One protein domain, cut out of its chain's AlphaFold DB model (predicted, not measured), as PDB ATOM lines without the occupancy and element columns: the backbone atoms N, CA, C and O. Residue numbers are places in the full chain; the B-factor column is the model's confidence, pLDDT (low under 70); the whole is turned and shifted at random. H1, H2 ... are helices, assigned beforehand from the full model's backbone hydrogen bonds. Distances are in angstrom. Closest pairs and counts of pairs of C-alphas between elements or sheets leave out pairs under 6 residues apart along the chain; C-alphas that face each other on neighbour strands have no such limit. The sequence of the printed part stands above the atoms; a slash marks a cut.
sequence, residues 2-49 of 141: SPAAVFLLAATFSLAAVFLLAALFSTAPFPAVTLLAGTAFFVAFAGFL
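What this domain is: This is residues 2 to 49 of the 141 residues of an uncharacterized protein of Streptomyces sp. CB09001 (UniProt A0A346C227). Two helices make an open, flat V: the longer arm, H1, and the shorter arm, H2, come near each other at the corner, and their other ends spread away. The printed part has 48 residues, with H1 before H2 along the chain and no named strand; the class is all helix. It is only just extended, close to loose, with a radius of gyration of the C-alphas of 14.7 A and spans of 42 by 33 by 6 A.

How they stand to each other: Start with H1, residues 3 to 27, and go on through a tight link of 2 residues to H2, residues 30 to 48. The helices are close but not clearly touching; look at Phe 25 and Val 33, whose C-alphas, the closest of the two helices, are 6.4 A apart. They run opposite ways at a steep tilt of 45 degrees. In H1 and H2 every O i to N i+4 pair is within hydrogen-bond range.

Where its parts are: Find C-alpha 3 at (66.077, 72.295, 57.146); from there H1 runs 36.2 A to C-alpha 27. H2 runs 27.4 A from C-alpha 30 to C-alpha 48 at (51.798, 72.711, 28.514).

The domain as a whole: The C-alphas of Ser 2 and Pro 31, the two farthest apart, are 43.0 A apart. The printed part has no cut. Its mean pLDDT is 72.3; residues 25 to 38, 45 and 47 to 49 are under 70.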
ATOM      1  N   SER A   2      69.791  69.453  58.613       88.94
ATOM      2  CA  SER A   2      68.798  70.395  59.147       88.94
ATOM      3  C   SER A   2      68.078  71.127  58.000       88.94
ATOM      4  O   SER A   2      68.683  71.335  56.945       88.94
ATOM      5  N   PRO A   3      66.814  71.553  58.175       80.00
ATOM      6  CA  PRO A   3      66.077  72.295  57.146       80.00
ATOM      7  C   PRO A   3      66.768  73.616  56.767       80.00
ATOM      8  O   PRO A   3      66.752  74.009  55.604       80.00
ATOM      9  N   ALA A   4      67.464  74.250  57.717       80.62
ATOM     10  CA  ALA A   4      68.280  75.438  57.468       80.62
ATOM     11  C   ALA A   4      69.440  75.167  56.492       80.62
ATOM     12  O   ALA A   4      69.717  75.989  55.623       80.62
ATOM     13  N   ALA A   5      70.086  73.999  56.586       79.25
ATOM     14  CA  ALA A   5      71.161  73.622  55.669       79.25
ATOM     15  C   ALA A   5      70.641  73.387  54.240       79.25
ATOM     16  O   ALA A   5      71.290  73.788  53.279       79.25
ATOM     17  N   VAL A   6      69.452  72.791  54.095       80.62
ATOM     18  CA  VAL A   6      68.803  72.590  52.786       80.62
ATOM     19  C   VAL A   6      68.393  73.929  52.168       80.62
ATOM     20  O   VAL A   6      68.610  74.150  50.979       80.62
ATOM     21  N   PHE A   7      67.862  74.850  52.975       82.38
ATOM     22  CA  PHE A   7      67.482  76.187  52.519       82.38
ATOM     23  C   PHE A   7      68.693  77.011  52.061       82.38
ATOM     24  O   PHE A   7      68.657  77.613  50.990       82.38
ATOM     25  N   LEU A   8      69.793  76.990  52.820       83.69
ATOM     26  CA  LEU A   8      71.038  77.666  52.438       83.69
ATOM     27  C   LEU A   8      71.654  77.066  51.169       83.69
ATOM     28  O   LEU A   8      72.138  77.805  50.310       83.69
ATOM     29  N   LEU A   9      71.597  75.743  51.008       82.25
ATOM     30  CA  LEU A   9      72.051  75.075  49.789       82.25
ATOM     31  C   LEU A   9      71.202  75.484  48.572       82.25
ATOM     32  O   LEU A   9      71.743  75.824  47.524       82.25
ATOM     33  N   ALA A  10      69.876  75.521  48.714       74.56
ATOM     34  CA  ALA A  10      68.977  75.949  47.646       74.56
ATOM     35  C   ALA A  10      69.163  77.434  47.282       74.56
ATOM     36  O   ALA A  10      69.156  77.793  46.101       74.56
ATOM     37  N   ALA A  11      69.378  78.295  48.281       76.69
ATOM     38  CA  ALA A  11      69.615  79.722  48.080       76.69
ATOM     39  C   ALA A  11      70.948  79.981  47.360       76.69
ATOM     40  O   ALA A  11      70.995  80.748  46.399       76.69
ATOM     41  N   THR A  12      72.020  79.300  47.776       80.50
ATOM     42  CA  THR A  12      73.343  79.417  47.135       80.50
ATOM     43  C   THR A  12      73.345  78.862  45.712       80.50
ATOM     44  O   THR A  12      73.899  79.497  44.817       80.50
ATOM     45  N   PHE A  13      72.656  77.744  45.469       83.69
ATOM     46  CA  PHE A  13      72.458  77.201  44.124       83.69
ATOM     47  C   PHE A  13      71.688  78.172  43.215       83.69
ATOM     48  O   PHE A  13      72.090  78.412  42.078       83.69
ATOM     49  N   SER A  14      70.622  78.787  43.734       79.00
ATOM     50  CA  SER A  14      69.818  79.763  42.985       79.00
ATOM     51  C   SER A  14      70.626  81.014  42.632       79.00
ATOM     52  O   SER A  14      70.583  81.476  41.494       79.00
ATOM     53  N   LEU A  15      71.417  81.529  43.579       79.00
ATOM     54  CA  LEU A  15      72.301  82.673  43.352       79.00
ATOM     55  C   LEU A  15      73.351  82.366  42.271       79.00
ATOM     56  O   LEU A  15      73.552  83.167  41.357       79.00
ATOM     57  N   ALA A  16      73.987  81.193  42.345       79.75
ATOM     58  CA  ALA A  16      74.982  80.760  41.366       79.75
ATOM     59  C   ALA A  16      74.379  80.600  39.960       79.75
ATOM     60  O   ALA A  16      74.992  81.019  38.979       79.75
ATOM     61  N   ALA A  17      73.161  80.059  39.858       75.62
ATOM     62  CA  ALA A  17      72.452  79.913  38.588       75.62
ATOM     63  C   ALA A  17      72.127  81.270  37.940       75.62
ATOM     64  O   ALA A  17      72.342  81.445  36.740       75.62
ATOM     65  N   VAL A  18      71.670  82.249  38.729       76.94
ATOM     66  CA  VAL A  18      71.401  83.616  38.245       76.94
ATOM     67  C   VAL A  18      72.688  84.292  37.774       76.94
ATOM     68  O   VAL A  18      72.703  84.916  36.714       76.94
ATOM     69  N   PHE A  19      73.781  84.137  38.523       77.50
ATOM     70  CA  PHE A  19      75.069  84.724  38.159       77.50
ATOM     71  C   PHE A  19      75.639  84.112  36.873       77.50
ATOM     72  O   PHE A  19      76.118  84.834  36.000       77.50
ATOM     73  N   LEU A  20      75.529  82.790  36.716       78.38
ATOM     74  CA  LEU A  20      75.932  82.086  35.501       78.38
ATOM     75  C   LEU A  20      75.097  82.525  34.291       78.38
ATOM     76  O   LEU A  20      75.650  82.762  33.219       78.38
ATOM     77  N   LEU A  21      73.784  82.680  34.468       73.69
ATOM     78  CA  LEU A  21      72.885  83.165  33.422       73.69
ATOM     79  C   LEU A  21      73.242  84.596  32.990       73.69
ATOM     80  O   LEU A  21      73.291  84.880  31.795       73.69
ATOM     81  N   ALA A  22      73.545  85.476  33.947       70.50
ATOM     82  CA  ALA A  22      73.981  86.843  33.672       70.50
ATOM     83  C   ALA A  22      75.340  86.884  32.951       70.50
ATOM     84  O   ALA A  22      75.506  87.623  31.979       70.50
ATOM     85  N   ALA A  23      76.296  86.055  33.380       73.19
ATOM     86  CA  ALA A  23      77.601  85.935  32.735       73.19
ATOM     87  C   ALA A  23      77.482  85.404  31.297       73.19
ATOM     88  O   ALA A  23      78.115  85.943  30.386       73.19
ATOM     89  N   LEU A  24      76.629  84.400  31.071       70.25
ATOM     90  CA  LEU A  24      76.318  83.886  29.736       70.25
ATOM     91  C   LEU A  24      75.675  84.966  28.867       70.25
ATOM     92  O   LEU A  24      76.101  85.146  27.738       70.25
ATOM     93  N   PHE A  25      74.724  85.743  29.383       66.69
ATOM     94  CA  PHE A  25      74.099  86.828  28.618       66.69
ATOM     95  C   PHE A  25      75.091  87.941  28.244       66.69
ATOM     96  O   PHE A  25      75.005  88.506  27.157       66.69
ATOM     97  N   SER A  26      76.055  88.239  29.121       66.81
ATOM     98  CA  SER A  26      77.064  89.278  28.884       66.81
ATOM     99  C   SER A  26      78.173  88.855  27.915       66.81
ATOM    100  O   SER A  26      78.858  89.723  27.376       66.81
ATOM    101  N   THR A  27      78.399  87.553  27.738       69.12
ATOM    102  CA  THR A  27      79.518  87.012  26.941       69.12
ATOM    103  C   THR A  27      79.060  86.275  25.686       69.12
ATOM    104  O   THR A  27      79.856  86.055  24.773       69.12
ATOM    105  N   ALA A  28      77.781  85.908  25.610       59.59
ATOM    106  CA  ALA A  28      77.220  85.204  24.477       59.59
ATOM    107  C   ALA A  28      77.014  86.149  23.283       59.59
ATOM    108  O   ALA A  28      76.414  87.217  23.431       59.59
ATOM    109  N   PRO A  29      77.419  85.746  22.066       62.84
ATOM    110  CA  PRO A  29      76.973  86.435  20.866       62.84
ATOM    111  C   PRO A  29      75.442  86.313  20.756       62.84
ATOM    112  O   PRO A  29      74.877  85.276  21.106       62.84
ATOM    113  N   PHE A  30      74.779  87.348  20.225       59.97
ATOM    114  CA  PHE A  30      73.321  87.431  20.010       59.97
ATOM    115  C   PHE A  30      72.593  86.099  19.696       59.97
ATOM    116  O   PHE A  30      71.573  85.853  20.341       59.97
ATOM    117  N   PRO A  31      73.077  85.199  18.806       59.16
ATOM    118  CA  PRO A  31      72.404  83.922  18.529       59.16
ATOM    119  C   PRO A  31      72.275  82.965  19.727       59.16
ATOM    120  O   PRO A  31      71.317  82.195  19.789       59.16
ATOM    121  N   ALA A  32      73.203  82.986  20.687       61.09
ATOM    122  CA  ALA A  32      73.183  82.061  21.824       61.09
ATOM    123  C   ALA A  32      72.128  82.448  22.877       61.09
ATOM    124  O   ALA A  32      71.492  81.574  23.467       61.09
ATOM    125  N   VAL A  33      71.858  83.746  23.041       60.72
ATOM    126  CA  VAL A  33      70.749  84.238  23.875       60.72
ATOM    127  C   VAL A  33      69.399  83.849  23.268       60.72
ATOM    128  O   VAL A  33      68.497  83.407  23.981       60.72
ATOM    129  N   THR A  34      69.261  83.961  21.944       61.69
ATOM    130  CA  THR A  34      68.031  83.577  21.234       61.69
ATOM    131  C   THR A  34      67.771  82.077  21.331       61.69
ATOM    132  O   THR A  34      66.628  81.661  21.511       61.69
ATOM    133  N   LEU A  35      68.827  81.261  21.270       65.25
ATOM    134  CA  LEU A  35      68.728  79.811  21.418       65.25
ATOM    135  C   LEU A  35      68.306  79.410  22.839       65.25
ATOM    136  O   LEU A  35      67.455  78.533  22.992       65.25
ATOM    137  N   LEU A  36      68.826  80.087  23.868       68.94
ATOM    138  CA  LEU A  36      68.427  79.866  25.262       68.94
ATOM    139  C   LEU A  36      66.960  80.258  25.514       68.94
ATOM    140  O   LEU A  36      66.201  79.499  26.113       68.94
ATOM    141  N   ALA A  37      66.534  81.422  25.020       69.44
ATOM    142  CA  ALA A  37      65.147  81.865  25.132       69.44
ATOM    143  C   ALA A  37      64.185  80.954  24.347       69.44
ATOM    144  O   ALA A  37      63.115  80.603  24.843       69.44
ATOM    145  N   GLY A  38      64.584  80.522  23.147       68.75
ATOM    146  CA  GLY A  38      63.802  79.611  22.313       68.75
ATOM    147  C   GLY A  38      63.655  78.222  22.932       68.75
ATOM    148  O   GLY A  38      62.560  77.665  22.932       68.75
ATOM    149  N   THR A  39      64.722  77.681  23.522       74.00
ATOM    150  CA  THR A  39      64.670  76.389  24.229       74.00
ATOM    151  C   THR A  39      63.825  76.467  25.495       74.00
ATOM    152  O   THR A  39      62.995  75.587  25.712       74.00
ATOM    153  N   ALA A  40      63.949  77.535  26.289       73.06
ATOM    154  CA  ALA A  40      63.096  77.745  27.459       73.06
ATOM    155  C   ALA A  40      61.608  77.855  27.077       73.06
ATOM    156  O   ALA A  40      60.760  77.212  27.698       73.06
ATOM    157  N   PHE A  41      61.293  78.607  26.018       72.00
ATOM    158  CA  PHE A  41      59.936  78.713  25.484       72.00
ATOM    159  C   PHE A  41      59.407  77.359  24.995       72.00
ATOM    160  O   PHE A  41      58.288  76.977  25.328       72.00
ATOM    161  N   PHE A  42      60.222  76.604  24.256       70.75
ATOM    162  CA  PHE A  42      59.836  75.295  23.736       70.75
ATOM    163  C   PHE A  42      59.584  74.279  24.854       70.75
ATOM    164  O   PHE A  42      58.600  73.549  24.798       70.75
ATOM    165  N   VAL A  43      60.417  74.254  25.898       73.75
ATOM    166  CA  VAL A  43      60.230  73.369  27.061       73.75
ATOM    167  C   VAL A  43      58.972  73.745  27.846       73.75
ATOM    168  O   VAL A  43      58.199  72.862  28.215       73.75
ATOM    169  N   ALA A  44      58.725  75.040  28.060       72.12
ATOM    170  CA  ALA A  44      57.509  75.509  28.722       72.12
ATOM    171  C   ALA A  44      56.251  75.154  27.914       72.12
ATOM    172  O   ALA A  44      55.267  74.668  28.472       72.12
ATOM    173  N   PHE A  45      56.303  75.334  26.594       65.69
ATOM    174  CA  PHE A  45      55.214  74.974  25.693       65.69
ATOM    175  C   PHE A  45      54.992  73.456  25.643       65.69
ATOM    176  O   PHE A  45      53.859  72.999  25.761       65.69
ATOM    177  N   ALA A  46      56.061  72.662  25.557       70.00
ATOM    178  CA  ALA A  46      55.998  71.203  25.569       70.00
ATOM    179  C   ALA A  46      55.457  70.646  26.894       70.00
ATOM    180  O   ALA A  46      54.725  69.662  26.881       70.00
ATOM    181  N   GLY A  47      55.752  71.288  28.026       68.56
ATOM    182  CA  GLY A  47      55.137  70.954  29.313       68.56
ATOM    183  C   GLY A  47      53.647  71.311  29.388       68.56
ATOM    184  O   GLY A  47      52.896  70.670  30.123       68.56
ATOM    185  N   PHE A  48      53.205  72.311  28.619       64.00
ATOM    186  CA  PHE A  48      51.798  72.711  28.514       64.00
ATOM    187  C   PHE A  48      50.997  71.816  27.557       64.00
ATOM    188  O   PHE A  48      49.783  71.648  27.715       64.00
ATOM    189  N   LEU A  49      51.671  71.203  26.581       60.75
ATOM    190  CA  LEU A  49      51.112  70.140  25.760       60.75
ATOM    191  C   LEU A  49      50.942  68.894  26.632       60.75
ATOM    192  O   LEU A  49      51.857  68.098  26.828       60.75
TER     193      LEU A  49